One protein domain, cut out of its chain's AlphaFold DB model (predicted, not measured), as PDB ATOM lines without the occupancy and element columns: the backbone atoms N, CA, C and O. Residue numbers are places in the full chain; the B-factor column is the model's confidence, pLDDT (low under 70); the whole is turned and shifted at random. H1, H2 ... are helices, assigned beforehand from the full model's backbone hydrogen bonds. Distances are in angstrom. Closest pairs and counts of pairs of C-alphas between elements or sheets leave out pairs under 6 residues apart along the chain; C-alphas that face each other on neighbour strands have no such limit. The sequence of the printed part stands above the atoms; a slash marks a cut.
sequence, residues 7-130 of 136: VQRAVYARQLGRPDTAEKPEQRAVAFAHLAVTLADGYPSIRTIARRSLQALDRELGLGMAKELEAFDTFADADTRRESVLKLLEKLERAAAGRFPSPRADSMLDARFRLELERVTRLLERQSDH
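What this domain is: This is residues 7 to 130 of the 136 residues of an uncharacterized protein of Planctomycetaceae bacterium (UniProt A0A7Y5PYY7). Three helices, H1, H2 and H3, form a small up-and-down bundle; the longest helix, H5, packs on H2 on the side away from H1, and the short H4 packs on H3 on the side towards H5. A long looping stretch, residues 97 to 116, leads from H5 to H6, which packs on no other helix and sticks out with residues 121 to 128. The printed part has 124 residues with six named helices, H1 to H6 in that order, and no named strand; the class is all helix. It is compact, with a radius of gyration of the C-alphas of 13.8 A and spans of 36 by 30 by 26 A.

How they stand to each other: Begin with the bundle of H1, residues 7 to 16, H2, residues 25 to 38, and H3, residues 44 to 61, where each helix runs against the one before it. H1 and H2, a helical hairpin, only just touch, with 3 pairs of C-alphas within 8 A; the closest are those of Leu 16 and Ala 31, 6.5 A apart. Their tilt of 33 degrees, opposite ways, is shallow, only just short of steep. With residues 46 to 53 alone, H3 touches H1 at a shallow tilt of 14 degrees, the same way; look at Ala 10 and Ile 46, whose C-alphas are the closest, 6.2 A apart. H2 and H3, also a helical hairpin, touch at a shallow tilt of 23 degrees, and their closest C-alphas, of Leu 35 and Ala 50, are 5.6 A apart. H4, residues 66 to 71, forms a helical hairpin with H3 and touches its residues 51 to 59 alone; the closest C-alphas, of Gln 55 and Ala 66, are 6.2 A apart. H5, residues 78 to 96, touches H2 at a shallow tilt of 13 degrees, opposite ways, with the C-alphas of Ala 36 and Val 85 closest at 6.2 A. H4 and H5 are close but not clearly touching. H6, residues 117 to 128, touches no helix. In H1 to H6 every O i to N i+4 pair is within hydrogen-bond range.

Where its parts are: Find C-alpha 7 at (182.049, 159.750, 133.500), where H1 begins; it measures 14.1 A to C-alpha 16. H2 measures 19.9 A, H3 25.4 A and H5 26.6 A, the last from C-alpha 78 at (179.072, 169.537, 152.191). H6 ends at C-alpha 128, at (168.151, 158.011, 143.969).

The domain as a whole: The two C-alphas farthest apart are those of Gly 62 and Asp 129, 39.3 A. The printed part has no cut, and the link from H5 to H6 is long, with 20 residues. The model's pLDDT is under 70 at residues 7 to 24 and 102 to 130.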
ATOM      1  N   VAL A   7     181.228 159.593 134.707       39.53
ATOM      2  CA  VAL A   7     182.049 159.750 133.500       39.53
ATOM      3  C   VAL A   7     181.371 160.633 132.448       39.53
ATOM      4  O   VAL A   7     182.014 161.528 131.909       39.53
ATOM      5  N   GLN A   8     180.076 160.458 132.175       45.56
ATOM      6  CA  GLN A   8     179.340 161.314 131.237       45.56
ATOM      7  C   GLN A   8     179.202 162.747 131.755       45.56
ATOM      8  O   GLN A   8     179.350 163.686 130.975       45.56
ATOM      9  N   ARG A   9     179.001 162.939 133.064       54.38
ATOM     10  CA  ARG A   9     178.993 164.271 133.695       54.38
ATOM     11  C   ARG A   9     180.361 164.949 133.602       54.38
ATOM     12  O   ARG A   9     180.429 166.124 133.255       54.38
ATOM     13  N   ALA A  10     181.449 164.207 133.812       45.75
ATOM     14  CA  ALA A  10     182.813 164.713 133.659       45.75
ATOM     15  C   ALA A  10     183.188 165.002 132.191       45.75
ATOM     16  O   ALA A  10     183.827 166.016 131.906       45.75
ATOM     17  N   VAL A  11     182.775 164.149 131.247       49.41
ATOM     18  CA  VAL A  11     182.984 164.344 129.802       49.41
ATOM     19  C   VAL A  11     182.185 165.540 129.296       49.41
ATOM     20  O   VAL A  11     182.727 166.346 128.546       49.41
ATOM     21  N   TYR A  12     180.944 165.706 129.749       58.44
ATOM     22  CA  TYR A  12     180.103 166.837 129.376       58.44
ATOM     23  C   TYR A  12     180.611 168.151 129.986       58.44
ATOM     24  O   TYR A  12     180.769 169.135 129.271       58.44
ATOM     25  N   ALA A  13     180.994 168.148 131.268       51.84
ATOM     26  CA  ALA A  13     181.653 169.288 131.909       51.84
ATOM     27  C   ALA A  13     182.935 169.704 131.167       51.84
ATOM     28  O   ALA A  13     183.185 170.887 130.945       51.84
ATOM     29  N   ARG A  14     183.724 168.718 130.721       48.72
ATOM     30  CA  ARG A  14     184.931 168.934 129.916       48.72
ATOM     31  C   ARG A  14     184.628 169.415 128.493       48.72
ATOM     32  O   ARG A  14     185.434 170.155 127.937       48.72
ATOM     33  N   GLN A  15     183.522 168.986 127.887       55.44
ATOM     34  CA  GLN A  15     183.100 169.429 126.553       55.44
ATOM     35  C   GLN A  15     182.584 170.871 126.569       55.44
ATOM     36  O   GLN A  15     182.961 171.635 125.688       55.44
ATOM     37  N   LEU A  16     181.829 171.264 127.597       54.59
ATOM     38  CA  LEU A  16     181.356 172.641 127.788       54.59
ATOM     39  C   LEU A  16     182.492 173.643 128.053       54.59
ATOM     40  O   LEU A  16     182.361 174.822 127.762       54.59
ATOM     41  N   GLY A  17     183.618 173.183 128.606       46.62
ATOM     42  CA  GLY A  17     184.806 174.012 128.830       46.62
ATOM     43  C   GLY A  17     185.758 174.113 127.631       46.62
ATOM     44  O   GLY A  17     186.858 174.643 127.792       46.62
ATOM     45  N   ARG A  18     185.413 173.551 126.460       50.88
ATOM     46  CA  ARG A  18     186.262 173.620 125.261       50.88
ATOM     47  C   ARG A  18     185.867 174.805 124.367       50.88
ATOM     48  O   ARG A  18     184.712 174.871 123.954       50.88
ATOM     49  N   PRO A  19     186.834 175.646 123.955       50.31
ATOM     50  CA  PRO A  19     186.576 176.823 123.118       50.31
ATOM     51  C   PRO A  19     186.085 176.493 121.695       50.31
ATOM     52  O   PRO A  19     185.541 177.371 121.030       50.31
ATOM     53  N   ASP A  20     186.245 175.241 121.242       46.19
ATOM     54  CA  ASP A  20     185.962 174.780 119.868       46.19
ATOM     55  C   ASP A  20     184.493 174.433 119.575       46.19
ATOM     56  O   ASP A  20     184.158 174.032 118.459       46.19
ATOM     57  N   THR A  21     183.587 174.564 120.542       48.94
ATOM     58  CA  THR A  21     182.157 174.454 120.240       48.94
ATOM     59  C   THR A  21     181.635 175.823 119.805       48.94
ATOM     60  O   THR A  21     181.836 176.832 120.489       48.94
ATOM     61  N   ALA A  22     180.958 175.871 118.651       51.19
ATOM     62  CA  ALA A  22     180.269 177.051 118.109       51.19
ATOM     63  C   ALA A  22     179.030 177.435 118.949       51.19
ATOM     64  O   ALA A  22     177.950 177.709 118.428       51.19
ATOM     65  N   GLU A  23     179.173 177.385 120.269       62.53
ATOM     66  CA  GLU A  23     178.163 177.754 121.238       62.53
ATOM     67  C   GLU A  23     178.130 179.267 121.381       62.53
ATOM     68  O   GLU A  23     179.151 179.923 121.607       62.53
ATOM     69  N   LYS A  24     176.927 179.818 121.258       69.50
ATOM     70  CA  LYS A  24     176.683 181.239 121.468       69.50
ATOM     71  C   LYS A  24     176.912 181.599 122.947       69.50
ATOM     72  O   LYS A  24     176.730 180.736 123.812       69.50
ATOM     73  N   PRO A  25     177.266 182.855 123.274       71.50
ATOM     74  CA  PRO A  25     177.529 183.281 124.651       71.50
ATOM     75  C   PRO A  25     176.416 182.922 125.649       71.50
ATOM     76  O   PRO A  25     176.707 182.566 126.789       71.50
ATOM     77  N   GLU A  26     175.150 182.928 125.223       71.56
ATOM     78  CA  GLU A  26     174.027 182.495 126.057       71.56
ATOM     79  C   GLU A  26     174.081 181.010 126.446       71.56
ATOM     80  O   GLU A  26     173.768 180.660 127.580       71.56
ATOM     81  N   GLN A  27     174.524 180.130 125.545       72.62
ATOM     82  CA  GLN A  27     174.636 178.692 125.810       72.62
ATOM     83  C   GLN A  27     175.756 178.421 126.816       72.62
ATOM     84  O   GLN A  27     175.597 177.609 127.724       72.62
ATOM     85  N   ARG A  28     176.846 179.186 126.719       77.44
ATOM     86  CA  ARG A  28     177.966 179.143 127.663       77.44
ATOM     87  C   ARG A  28     177.578 179.674 129.049       77.44
ATOM     88  O   ARG A  28     178.018 179.126 130.056       77.44
ATOM     89  N   ALA A  29     176.711 180.685 129.129       76.50
ATOM     90  CA  ALA A  29     176.170 181.168 130.403       76.50
ATOM     91  C   ALA A  29     175.249 180.126 131.074       76.50
ATOM     92  O   ALA A  29     175.327 179.911 132.284       76.50
ATOM     93  N   VAL A  30     174.432 179.418 130.286       77.69
ATOM     94  CA  VAL A  30     173.646 178.267 130.769       77.69
ATOM     95  C   VAL A  30     174.572 177.146 131.258       77.69
ATOM     96  O   VAL A  30     174.389 176.616 132.356       77.69
ATOM     97  N   ALA A  31     175.612 176.822 130.490       80.31
ATOM     98  CA  ALA A  31     176.625 175.837 130.860       80.31
ATOM     99  C   ALA A  31     177.322 176.184 132.185       80.31
ATOM    100  O   ALA A  31     177.520 175.303 133.026       80.31
ATOM    101  N   PHE A  32     177.628 177.466 132.403       85.44
ATOM    102  CA  PHE A  32     178.194 177.959 133.654       85.44
ATOM    103  C   PHE A  32     177.282 177.638 134.846       85.44
ATOM    104  O   PHE A  32     177.756 177.107 135.849       85.44
ATOM    105  N   ALA A  33     175.973 177.887 134.739       81.38
ATOM    106  CA  ALA A  33     175.026 177.592 135.817       81.38
ATOM    107  C   ALA A  33     175.007 176.095 136.184       81.38
ATOM    108  O   ALA A  33     175.049 175.732 137.361       81.38
ATOM    109  N   HIS A  34     175.008 175.203 135.189       79.81
ATOM    110  CA  HIS A  34     175.028 173.756 135.436       79.81
ATOM    111  C   HIS A  34     176.362 173.268 136.020       79.81
ATOM    112  O   HIS A  34     176.391 172.415 136.914       79.81
ATOM    113  N   LEU A  35     177.479 173.824 135.554       81.56
ATOM    114  CA  LEU A  35     178.799 173.530 136.106       81.56
ATOM    115  C   LEU A  35     178.941 174.030 137.549       81.56
ATOM    116  O   LEU A  35     179.551 173.343 138.367       81.56
ATOM    117  N   ALA A  36     178.331 175.168 137.888       83.44
ATOM    118  CA  ALA A  36     178.295 175.686 139.251       83.44
ATOM    119  C   ALA A  36     177.601 174.706 140.208       83.44
ATOM    120  O   ALA A  36     178.126 174.432 141.282       83.44
ATOM    121  N   VAL A  37     176.490 174.087 139.800       82.00
ATOM    122  CA  VAL A  37     175.831 173.025 140.591       82.00
ATOM    123  C   VAL A  37     176.744 171.812 140.779       82.00
ATOM    124  O   VAL A  37     176.773 171.209 141.849       82.00
ATOM    125  N   THR A  38     177.544 171.481 139.766       81.25
ATOM    126  CA  THR A  38     178.472 170.338 139.799       81.25
ATOM    127  C   THR A  38     179.594 170.514 140.839       81.25
ATOM    128  O   THR A  38     180.171 169.532 141.300       81.25
ATOM    129  N   LEU A  39     179.871 171.741 141.300       80.62
ATOM    130  CA  LEU A  39     180.787 171.983 142.422       80.62
ATOM    131  C   LEU A  39     180.279 171.424 143.764       80.62
ATOM    132  O   LEU A  39     181.077 171.246 144.684       80.62
ATOM    133  N   ALA A  40     178.983 171.118 143.887       77.81
ATOM    134  CA  ALA A  40     178.415 170.474 145.070       77.81
ATOM    135  C   ALA A  40     178.495 168.932 145.030       77.81
ATOM    136  O   ALA A  40     178.113 168.289 146.008       77.81
ATOM    137  N   ASP A  41     179.000 168.334 143.942       80.19
ATOM    138  CA  ASP A  41     179.074 166.876 143.767       80.19
ATOM    139  C   ASP A  41     179.888 166.192 144.887       80.19
ATOM    140  O   ASP A  41     180.782 166.798 145.480       80.19
ATOM    141  N   GLY A  42     179.590 164.922 145.186       72.50
ATOM    142  CA  GLY A  42     180.258 164.135 146.226       72.50
ATOM    143  C   GLY A  42     181.728 163.811 145.929       72.50
ATOM    144  O   GLY A  42     182.532 163.714 146.860       72.50
ATOM    145  N   TYR A  43     182.134 163.759 144.657       76.44
ATOM    146  CA  TYR A  43     183.486 163.365 144.253       76.44
ATOM    147  C   TYR A  43     184.437 164.569 144.046       76.44
ATOM    148  O   TYR A  43     184.194 165.411 143.177       76.44
ATOM    149  N   PRO A  44     185.579 164.652 144.768       79.44
ATOM    150  CA  PRO A  44     186.532 165.771 144.648       79.44
ATOM    151  C   PRO A  44     187.115 165.976 143.242       79.44
ATOM    152  O   PRO A  44     187.411 167.104 142.836       79.44
ATOM    153  N   SER A  45     187.277 164.891 142.481       80.88
ATOM    154  CA  SER A  45     187.776 164.920 141.103       80.88
ATOM    155  C   SER A  45     186.813 165.652 140.168       80.88
ATOM    156  O   SER A  45     187.242 166.514 139.398       80.88
ATOM    157  N   ILE A  46     185.510 165.383 140.291       77.31
ATOM    158  CA  ILE A  46     184.451 166.048 139.522       77.31
ATOM    159  C   ILE A  46     184.413 167.538 139.868       77.31
ATOM    160  O   ILE A  46     184.432 168.378 138.966       77.31
ATOM    161  N   ARG A  47     184.474 167.883 141.162       84.44
ATOM    162  CA  ARG A  47     184.505 169.284 141.620       84.44
ATOM    163  C   ARG A  47     185.700 170.055 141.059       84.44
ATOM    164  O   ARG A  47     185.557 171.184 140.600       84.44
ATOM    165  N   THR A  48     186.877 169.433 141.039       85.75
ATOM    166  CA  THR A  48     188.101 170.052 140.505       85.75
ATOM    167  C   THR A  48     187.988 170.333 139.004       85.75
ATOM    168  O   THR A  48     188.391 171.401 138.538       85.75
ATOM    169  N   ILE A  49     187.423 169.393 138.238       84.94
ATOM    170  CA  ILE A  49     187.191 169.558 136.795       84.94
ATOM    171  C   ILE A  49     186.153 170.655 136.540       84.94
ATOM    172  O   ILE A  49     186.375 171.521 135.689       84.94
ATOM    173  N   ALA A  50     185.058 170.665 137.306       83.88
ATOM    174  CA  ALA A  50     184.022 171.688 137.212       83.88
ATOM    175  C   ALA A  50     184.592 173.086 137.492       83.88
ATOM    176  O   ALA A  50     184.406 173.990 136.683       83.88
ATOM    177  N   ARG A  51     185.389 173.243 138.558       90.62
ATOM    178  CA  ARG A  51     186.048 174.514 138.906       90.62
ATOM    179  C   ARG A  51     186.929 175.043 137.777       90.62
ATOM    180  O   ARG A  51     186.836 176.213 137.423       90.62
ATOM    181  N   ARG A  52     187.757 174.181 137.176       88.44
ATOM    182  CA  ARG A  52     188.616 174.561 136.038       88.44
ATOM    183  C   ARG A  52     187.801 174.981 134.815       88.44
ATOM    184  O   ARG A  52     188.157 175.950 134.151       88.44
ATOM    185  N   SER A  53     186.706 174.276 134.541       83.88
ATOM    186  CA  SER A  53     185.818 174.577 133.410       83.88
ATOM    187  C   SER A  53     185.081 175.904 133.623       83.88
ATOM    188  O   SER A  53     185.001 176.717 132.708       83.88
ATOM    189  N   LEU A  54     184.645 176.181 134.854       87.81
ATOM    190  CA  LEU A  54     184.060 177.467 135.239       87.81
ATOM    191  C   LEU A  54     185.053 178.620 135.101       87.81
ATOM    192  O   LEU A  54     184.679 179.676 134.612       87.81
ATOM    193  N   GLN A  55     186.320 178.426 135.479       90.62
ATOM    194  CA  GLN A  55     187.352 179.454 135.307       90.62
ATOM    195  C   GLN A  55     187.613 179.772 133.830       90.62
ATOM    196  O   GLN A  55     187.865 180.925 133.491       90.62
ATOM    197  N   ALA A  56     187.564 178.768 132.950       86.38
ATOM    198  CA  ALA A  56     187.680 178.990 131.511       86.38
ATOM    199  C   ALA A  56     186.480 179.790 130.978       86.38
ATOM    200  O   ALA A  56     186.673 180.823 130.339       86.38
ATOM    201  N   LEU A  57     185.258 179.377 131.332       84.25
ATOM    202  CA  LEU A  57     184.033 180.073 130.937       84.25
ATOM    203  C   LEU A  57     183.958 181.501 131.492       84.25
ATOM    204  O   LEU A  57     183.536 182.401 130.776       84.25
ATOM    205  N   ASP A  58     184.400 181.738 132.730       89.62
ATOM    206  CA  ASP A  58     184.443 183.079 133.327       89.62
ATOM    207  C   ASP A  58     185.366 184.021 132.549       89.62
ATOM    208  O   ASP A  58     185.008 185.175 132.327       89.62
ATOM    209  N   ARG A  59     186.527 183.539 132.086       87.00
ATOM    210  CA  ARG A  59     187.451 184.344 131.268       87.00
ATOM    211  C   ARG A  59     186.874 184.663 129.895       87.00
ATOM    212  O   ARG A  59     187.047 185.778 129.418       87.00
ATOM    213  N   GLU A  60     186.209 183.699 129.267       85.69
ATOM    214  CA  GLU A  60     185.602 183.884 127.944       85.69
ATOM    215  C   GLU A  60     184.382 184.806 127.991       85.69
ATOM    216  O   GLU A  60     184.225 185.687 127.149       85.69
ATOM    217  N   LEU A  61     183.516 184.611 128.985       83.56
ATOM    218  CA  LEU A  61     182.294 185.386 129.152       83.56
ATOM    219  C   LEU A  61     182.530 186.688 129.913       83.56
ATOM    220  O   LEU A  61     181.661 187.549 129.889       83.56
ATOM    221  N   GLY A  62     183.655 186.862 130.605       86.25
ATOM    222  CA  GLY A  62     183.925 188.026 131.448       86.25
ATOM    223  C   GLY A  62     182.849 188.234 132.515       86.25
ATOM    224  O   GLY A  62     182.281 189.325 132.593       86.25
ATOM    225  N   LEU A  63     182.495 187.189 133.273       84.38
ATOM    226  CA  LEU A  63     181.464 187.273 134.323       84.38
ATOM    227  C   LEU A  63     182.013 187.850 135.637       84.38
ATOM    228  O   LEU A  63     181.237 188.314 136.470       84.38
ATOM    229  N   GLY A  64     183.339 187.868 135.802       88.81
ATOM    230  CA  GLY A  64     184.016 188.481 136.941       88.81
ATOM    231  C   GLY A  64     184.022 187.609 138.197       88.81
ATOM    232  O   GLY A  64     184.062 188.152 139.297       88.81
ATOM    233  N   MET A  65     183.975 186.282 138.042       88.62
ATOM    234  CA  MET A  65     183.900 185.316 139.148       88.62
ATOM    235  C   MET A  65     185.231 184.637 139.493       88.62
ATOM    236  O   MET A  65     185.271 183.710 140.305       88.62
ATOM    237  N   ALA A  66     186.332 185.056 138.867       88.81
ATOM    238  CA  ALA A  66     187.644 184.445 139.048       88.81
ATOM    239  C   ALA A  66     188.047 184.299 140.527       88.81
ATOM    240  O   ALA A  66     188.522 183.234 140.921       88.81
ATOM    241  N   LYS A  67     187.797 185.321 141.358       88.81
ATOM    242  CA  LYS A  67     188.165 185.311 142.784       88.81
ATOM    243  C   LYS A  67     187.406 184.243 143.567       88.81
ATOM    244  O   LYS A  67     187.990 183.533 144.378       88.81
ATOM    245  N   GLU A  68     186.109 184.120 143.323       90.00
ATOM    246  CA  GLU A  68     185.231 183.150 143.972       90.00
ATOM    247  C   GLU A  68     185.589 181.727 143.549       90.00
ATOM    248  O   GLU A  68     185.635 180.824 144.380       90.00
ATOM    249  N   LEU A  69     185.890 181.537 142.264       90.50
ATOM    250  CA  LEU A  69     186.300 180.246 141.724       90.50
ATOM    251  C   LEU A  69     187.687 179.822 142.219       90.50
ATOM    252  O   LEU A  69     187.916 178.634 142.434       90.50
ATOM    253  N   GLU A  70     188.615 180.758 142.413       89.88
ATOM    254  CA  GLU A  70     189.930 180.484 143.010       89.88
ATOM    255  C   GLU A  70     189.830 180.148 144.500       89.88
ATOM    256  O   GLU A  70     190.470 179.196 144.951       89.88
ATOM    257  N   ALA A  71     188.990 180.881 145.236       89.19
ATOM    258  CA  ALA A  71     188.753 180.677 146.663       89.19
ATOM    259  C   ALA A  71     187.875 179.453 146.979       89.19
ATOM    260  O   ALA A  71     187.757 179.079 148.144       89.19
ATOM    261  N   PHE A  72     187.253 178.825 145.975       88.31
ATOM    262  CA  PHE A  72     186.407 177.656 146.190       88.31
ATOM    263  C   PHE A  72     187.235 176.460 146.675       88.31
ATOM    264  O   PHE A  72     188.037 175.892 145.917       88.31
ATOM    265  N   ASP A  73     186.989 176.055 147.921       88.69
ATOM    266  CA  ASP A  73     187.585 174.874 148.530       88.69
ATOM    267  C   ASP A  73     186.816 173.611 148.123       88.69
ATOM    268  O   ASP A  73     185.686 173.348 148.541       88.69
ATOM    269  N   THR A  74     187.457 172.790 147.294       84.12
ATOM    270  CA  THR A  74     186.892 171.520 146.844       84.12
ATOM    271  C   THR A  74     186.860 170.456 147.937       84.12
ATOM    272  O   THR A  74     186.203 169.442 147.728       84.12
ATOM    273  N   PHE A  75     187.553 170.622 149.063       84.38
ATOM    274  CA  PHE A  75     187.630 169.640 150.151       84.38
ATOM    275  C   PHE A  75     186.860 170.048 151.409       84.38
ATOM    276  O   PHE A  75     186.709 169.206 152.293       84.38
ATOM    277  N   ALA A  76     186.323 171.271 151.458       82.75
ATOM    278  CA  ALA A  76     185.408 171.723 152.506       82.75
ATOM    279  C   ALA A  76     184.229 170.756 152.686       82.75
ATOM    280  O   ALA A  76     183.914 169.992 151.773       82.75
ATOM    281  N   ASP A  77     183.552 170.789 153.832       86.06
ATOM    282  CA  ASP A  77     182.367 169.974 154.106       86.06
ATOM    283  C   ASP A  77     181.192 170.292 153.153       86.06
ATOM    284  O   ASP A  77     181.210 171.256 152.383       86.06
ATOM    285  N   ALA A  78     180.174 169.431 153.145       76.06
ATOM    286  CA  ALA A  78     179.072 169.537 152.191       76.06
ATOM    287  C   ALA A  78     178.268 170.840 152.324       76.06
ATOM    288  O   ALA A  78     177.868 171.396 151.296       76.06
ATOM    289  N   ASP A  79     178.078 171.343 153.544       78.25
ATOM    290  CA  ASP A  79     177.287 172.544 153.802       78.25
ATOM    291  C   ASP A  79     178.054 173.794 153.363       78.25
ATOM    292  O   ASP A  79     177.533 174.600 152.587       78.25
ATOM    293  N   THR A  80     179.341 173.885 153.707       80.56
ATOM    294  CA  THR A  80     180.229 174.966 153.248       80.56
ATOM    295  C   THR A  80     180.319 175.031 151.719       80.56
ATOM    296  O   THR A  80     180.272 176.114 151.115       80.56
ATOM    297  N   ARG A  81     180.406 173.872 151.046       85.38
ATOM    298  CA  ARG A  81     180.390 173.821 149.574       85.38
ATOM    299  C   ARG A  81     179.049 174.282 149.017       85.38
ATOM    300  O   ARG A  81     179.030 175.068 148.070       85.38
ATOM    301  N   ARG A  82     177.935 173.828 149.599       78.06
ATOM    302  CA  ARG A  82     176.582 174.208 149.170       78.06
ATOM    303  C   ARG A  82     176.374 175.716 149.260       78.06
ATOM    304  O   ARG A  82     175.917 176.313 148.288       78.06
ATOM    305  N   GLU A  83     176.752 176.340 150.372       82.75
ATOM    306  CA  GLU A  83     176.671 177.796 150.523       82.75
ATOM    307  C   GLU A  83     177.505 178.535 149.472       82.75
ATOM    308  O   GLU A  83     177.055 179.526 148.893       82.75
ATOM    309  N   SER A  84     178.714 178.046 149.200       83.31
ATOM    310  CA  SER A  84     179.613 178.644 148.209       83.31
ATOM    311  C   SER A  84     179.038 178.556 146.791       83.31
ATOM    312  O   SER A  84     179.121 179.521 146.033       83.31
ATOM    313  N   VAL A  85     178.396 177.435 146.448       83.19
ATOM    314  CA  VAL A  85     177.689 177.256 145.170       83.19
ATOM    315  C   VAL A  85     176.492 178.195 145.050       83.19
ATOM    316  O   VAL A  85     176.330 178.832 144.012       83.19
ATOM    317  N   LEU A  86     175.683 178.333 146.103       81.69
ATOM    318  CA  LEU A  86     174.536 179.248 146.095       81.69
ATOM    319  C   LEU A  86     174.979 180.702 145.882       81.69
ATOM    320  O   LEU A  86     174.443 181.380 145.009       81.69
ATOM    321  N   LYS A  87     176.031 181.148 146.581       86.00
ATOM    322  CA  LYS A  87     176.625 182.484 146.382       86.00
ATOM    323  C   LYS A  87     177.133 182.689 144.950       86.00
ATOM    324  O   LYS A  87     177.023 183.791 144.413       86.00
ATOM    325  N   LEU A  88     177.693 181.648 144.327       85.50
ATOM    326  CA  LEU A  88     178.152 181.700 142.936       85.50
ATOM    327  C   LEU A  88     176.972 181.846 141.958       85.50
ATOM    328  O   LEU A  88     177.033 182.659 141.038       85.50
ATOM    329  N   LEU A  89     175.881 181.108 142.183       83.31
ATOM    330  CA  LEU A  89     174.662 181.182 141.370       83.31
ATOM    331  C   LEU A  89     173.955 182.540 141.502       83.31
ATOM    332  O   LEU A  89     173.518 183.098 140.500       83.31
ATOM    333  N   GLU A  90     173.906 183.123 142.701       85.19
ATOM    334  CA  GLU A  90     173.375 184.480 142.902       85.19
ATOM    335  C   GLU A  90     174.199 185.543 142.159       85.19
ATOM    336  O   GLU A  90     173.656 186.501 141.601       85.19
ATOM    337  N   LYS A  91     175.528 185.387 142.127       86.38
ATOM    338  CA  LYS A  91     176.400 186.266 141.337       86.38
ATOM    339  C   LYS A  91     176.181 186.084 139.843       86.38
ATOM    340  O   LYS A  91     176.192 187.078 139.120       86.38
ATOM    341  N   LEU A  92     175.944 184.853 139.392       84.69
ATOM    342  CA  LEU A  92     175.608 184.571 138.001       84.69
ATOM    343  C   LEU A  92     174.325 185.265 137.574       84.69
ATOM    344  O   LEU A  92     174.341 185.931 136.546       84.69
ATOM    345  N   GLU A  93     173.258 185.176 138.370       84.12
ATOM    346  CA  GLU A  93     172.004 185.889 138.099       84.12
ATOM    347  C   GLU A  93     172.263 187.384 137.873       84.12
ATOM    348  O   GLU A  93     171.828 187.953 136.872       84.12
ATOM    349  N   ARG A  94     173.048 188.020 138.753       84.94
ATOM    350  CA  ARG A  94     173.378 189.451 138.631       84.94
ATOM    351  C   ARG A  94     174.251 189.762 137.415       84.94
ATOM    352  O   ARG A  94     174.030 190.781 136.769       84.94
ATOM    353  N   ALA A  95     175.229 188.913 137.106       84.00
ATOM    354  CA  ALA A  95     176.144 189.102 135.978       84.00
ATOM    355  C   ALA A  95     175.487 188.810 134.615       84.00
ATOM    356  O   ALA A  95     175.903 189.362 133.593       84.00
ATOM    357  N   ALA A  96     174.476 187.939 134.596       80.06
ATOM    358  CA  ALA A  96     173.731 187.546 133.406       80.06
ATOM    359  C   ALA A  96     172.509 188.440 133.138       80.06
ATOM    360  O   ALA A  96     172.071 188.540 131.988       80.06
ATOM    361  N   ALA A  97     171.970 189.105 134.168       76.81
ATOM    362  CA  ALA A  97     170.803 189.978 134.068       76.81
ATOM    363  C   ALA A  97     170.971 191.043 132.970       76.81
ATOM    364  O   ALA A  97     171.854 191.896 133.029       76.81
ATOM    365  N   GLY A  98     170.114 190.982 131.947       72.50
ATOM    366  CA  GLY A  98     170.119 191.919 130.818       72.50
ATOM    367  C   GLY A  98     171.297 191.767 129.847       72.50
ATOM    368  O   GLY A  98     171.332 192.467 128.838       72.50
ATOM    369  N   ARG A  99     172.242 190.859 130.119       79.88
ATOM    370  CA  ARG A  99     173.432 190.627 129.292       79.88
ATOM    371  C   ARG A  99     173.231 189.518 128.264       79.88
ATOM    372  O   ARG A  99     173.771 189.603 127.164       79.88
ATOM    373  N   PHE A 100     172.460 188.496 128.617       79.38
ATOM    374  CA  PHE A 100     172.161 187.365 127.743       79.38
ATOM    375  C   PHE A 100     170.650 187.252 127.508       79.38
ATOM    376  O   PHE A 100     169.867 187.614 128.392       79.38
ATOM    377  N   PRO A 101     170.216 186.753 126.334       71.62
ATOM    378  CA  PRO A 101     168.821 186.386 126.122       71.62
ATOM    379  C   PRO A 101     168.377 185.362 127.171       71.62
ATOM    380  O   PRO A 101     169.180 184.556 127.645       71.62
ATOM    381  N   SER A 102     167.092 185.398 127.531       68.69
ATOM    382  CA  SER A 102     166.548 184.482 128.531       68.69
ATOM    383  C   SER A 102     166.809 183.020 128.140       68.69
ATOM    384  O   SER A 102     166.620 182.665 126.969       68.69
ATOM    385  N   PRO A 103     167.222 182.171 129.099       68.25
ATOM    386  CA  PRO A 103     167.409 180.750 128.855       68.25
ATOM    387  C   PRO A 103     166.130 180.109 128.311       68.25
ATOM    388  O   PRO A 103     165.013 180.535 128.617       68.25
ATOM    389  N   ARG A 104     166.288 179.080 127.478       62.91
ATOM    390  CA  ARG A 104     165.149 178.318 126.958       62.91
ATOM    391  C   ARG A 104     164.497 177.525 128.096       62.91
ATOM    392  O   ARG A 104     165.165 177.091 129.023       62.91
ATOM    393  N   ALA A 105     163.190 177.284 128.019       58.53
ATOM    394  CA  ALA A 105     162.439 176.612 129.091       58.53
ATOM    395  C   ALA A 105     162.916 175.172 129.416       58.53
ATOM    396  O   ALA A 105     162.547 174.604 130.449       58.53
ATOM    397  N   ASP A 106     163.722 174.568 128.539       64.56
ATOM    398  CA  ASP A 106     164.349 173.255 128.698       64.56
ATOM    399  C   ASP A 106     165.684 173.288 129.466       64.56
ATOM    400  O   ASP A 106     166.147 172.236 129.905       64.56
ATOM    401  N   SER A 107     166.275 174.465 129.708       57.47
ATOM    402  CA  SER A 107     167.554 174.596 130.419       57.47
ATOM    403  C   SER A 107     167.436 174.597 131.945       57.47
ATOM    404  O   SER A 107     168.438 174.759 132.630       57.47
ATOM    405  N   MET A 108     166.232 174.424 132.506       64.50
ATOM    406  CA  MET A 108     165.980 174.415 133.966       64.50
ATOM    407  C   MET A 108     166.441 175.686 134.701       64.50
ATOM    408  O   MET A 108     166.665 175.674 135.914       64.50
ATOM    409  N   LEU A 109     166.577 176.776 133.949       65.94
ATOM    410  CA  LEU A 109     166.903 178.104 134.434       65.94
ATOM    411  C   LEU A 109     165.726 179.017 134.114       65.94
ATOM    412  O   LEU A 109     165.194 178.964 133.004       65.94
ATOM    413  N   ASP A 110     165.340 179.858 135.066       66.06
ATOM    414  CA  ASP A 110     164.360 180.905 134.805       66.06
ATOM    415  C   ASP A 110     164.964 182.025 133.931       66.06
ATOM    416  O   ASP A 110     166.157 182.043 133.609       66.06
ATOM    417  N   ALA A 111     164.142 183.008 133.554       62.06
ATOM    418  CA  ALA A 111     164.575 184.152 132.745       62.06
ATOM    419  C   ALA A 111     165.705 184.991 133.386       62.06
ATOM    420  O   ALA A 111     166.287 185.837 132.705       62.06
ATOM    421  N   ARG A 112     166.008 184.770 134.673       61.28
ATOM    422  CA  ARG A 112     167.074 185.416 135.448       61.28
ATOM    423  C   ARG A 112     168.273 184.498 135.688       61.28
ATOM    424  O   ARG A 112     169.135 184.835 136.489       61.28
ATOM    425  N   PHE A 113     168.355 183.357 135.002       60.94
ATOM    426  CA  PHE A 113     169.405 182.358 135.213       60.94
ATOM    427  C   PHE A 113     169.399 181.738 136.618       60.94
ATOM    428  O   PHE A 113     170.399 181.155 137.042       60.94
ATOM    429  N   ARG A 114     168.277 181.799 137.348       65.50
ATOM    430  CA  ARG A 114     168.138 181.037 138.591       65.50
ATOM    431  C   ARG A 114     167.773 179.605 138.263       65.50
ATOM    432  O   ARG A 114     166.859 179.351 137.481       65.50
ATOM    433  N   LEU A 115     168.467 178.671 138.901       66.25
ATOM    434  CA  LEU A 115     168.103 177.264 138.845       66.25
ATOM    435  C   LEU A 115     166.726 177.054 139.471       66.25
ATOM    436  O   LEU A 115     166.492 177.444 140.616       66.25
ATOM    437  N   GLU A 116     165.842 176.370 138.749       68.50
ATOM    438  CA  GLU A 116     164.597 175.847 139.310       68.50
ATOM    439  C   GLU A 116     164.934 174.690 140.268       68.50
ATOM    440  O   GLU A 116     164.835 173.512 139.919       68.50
ATOM    441  N   LEU A 117     165.389 175.031 141.480       57.09
ATOM    442  CA  LEU A 117     165.877 174.089 142.494       57.09
ATOM    443  C   LEU A 117     164.860 172.985 142.796       57.09
ATOM    444  O   LEU A 117     165.254 171.831 142.890       57.09
ATOM    445  N   GLU A 118     163.561 173.293 142.852       56.50
ATOM    446  CA  GLU A 118     162.524 172.264 143.017       56.50
ATOM    447  C   GLU A 118     162.537 171.218 141.898       56.50
ATOM    448  O   GLU A 118     162.330 170.030 142.137       56.50
ATOM    449  N   ARG A 119     162.776 171.651 140.660       55.75
ATOM    450  CA  ARG A 119     162.760 170.782 139.485       55.75
ATOM    451  C   ARG A 119     164.024 169.928 139.427       55.75
ATOM    452  O   ARG A 119     163.940 168.754 139.075       55.75
ATOM    453  N   VAL A 120     165.163 170.482 139.846       56.84
ATOM    454  CA  VAL A 120     166.419 169.735 139.997       56.84
ATOM    455  C   VAL A 120     166.356 168.749 141.161       56.84
ATOM    456  O   VAL A 120     166.733 167.596 140.974       56.84
ATOM    457  N   THR A 121     165.806 169.132 142.314       53.41
ATOM    458  CA  THR A 121     165.607 168.224 143.453       53.41
ATOM    459  C   THR A 121     164.706 167.053 143.074       53.41
ATOM    460  O   THR A 121     165.112 165.913 143.257       53.41
ATOM    461  N   ARG A 122     163.560 167.291 142.417       53.22
ATOM    462  CA  ARG A 122     162.685 166.200 141.941       53.22
ATOM    463  C   ARG A 122     163.376 165.260 140.947       53.22
ATOM    464  O   ARG A 122     163.056 164.075 140.896       53.22
ATOM    465  N   LEU A 123     164.298 165.771 140.127       52.03
ATOM    466  CA  LEU A 123     165.079 164.946 139.200       52.03
ATOM    467  C   LEU A 123     166.155 164.125 139.918       52.03
ATOM    468  O   LEU A 123     166.360 162.973 139.547       52.03
ATOM    469  N   LEU A 124     166.804 164.685 140.941       46.69
ATOM    470  CA  LEU A 124     167.798 163.989 141.767       46.69
ATOM    471  C   LEU A 124     167.156 162.936 142.688       46.69
ATOM    472  O   LEU A 124     167.695 161.842 142.849       46.69
ATOM    473  N   GLU A 125     165.978 163.222 143.242       46.69
ATOM    474  CA  GLU A 125     165.191 162.275 144.044       46.69
ATOM    475  C   GLU A 125     164.751 161.072 143.200       46.69
ATOM    476  O   GLU A 125     164.989 159.930 143.584       46.69
ATOM    477  N   ARG A 126     164.237 161.308 141.983       47.22
ATOM    478  CA  ARG A 126     163.893 160.230 141.034       47.22
ATOM    479  C   ARG A 126     165.081 159.370 140.602       47.22
ATOM    480  O   ARG A 126     164.886 158.250 140.148       47.22
ATOM    481  N   GLN A 127     166.301 159.891 140.697       46.00
ATOM    482  CA  GLN A 127     167.517 159.144 140.371       46.00
ATOM    483  C   GLN A 127     168.034 158.313 141.534       46.00
ATOM    484  O   GLN A 127     168.600 157.247 141.305       46.00
ATOM    485  N   SER A 128     167.811 158.771 142.764       43.69
ATOM    486  CA  SER A 128     168.151 158.011 143.969       43.69
ATOM    487  C   SER A 128     167.294 156.742 144.084       43.69
ATOM    488  O   SER A 128     167.789 155.715 144.535       43.69
ATOM    489  N   ASP A 129     166.058 156.779 143.572       39.97
ATOM    490  CA  ASP A 129     165.168 155.611 143.447       39.97
ATOM    491  C   ASP A 129     165.541 154.647 142.300       39.97
ATOM    492  O   ASP A 129     165.022 153.533 142.216       39.97
ATOM    493  N   HIS A 130     166.429 155.049 141.384       37.81
ATOM    494  CA  HIS A 130     166.840 154.259 140.215       37.81
ATOM    495  C   HIS A 130     168.360 154.084 140.144       37.81
ATOM    496  O   HIS A 130     168.956 154.120 139.064       37.81
TER     497      HIS A 130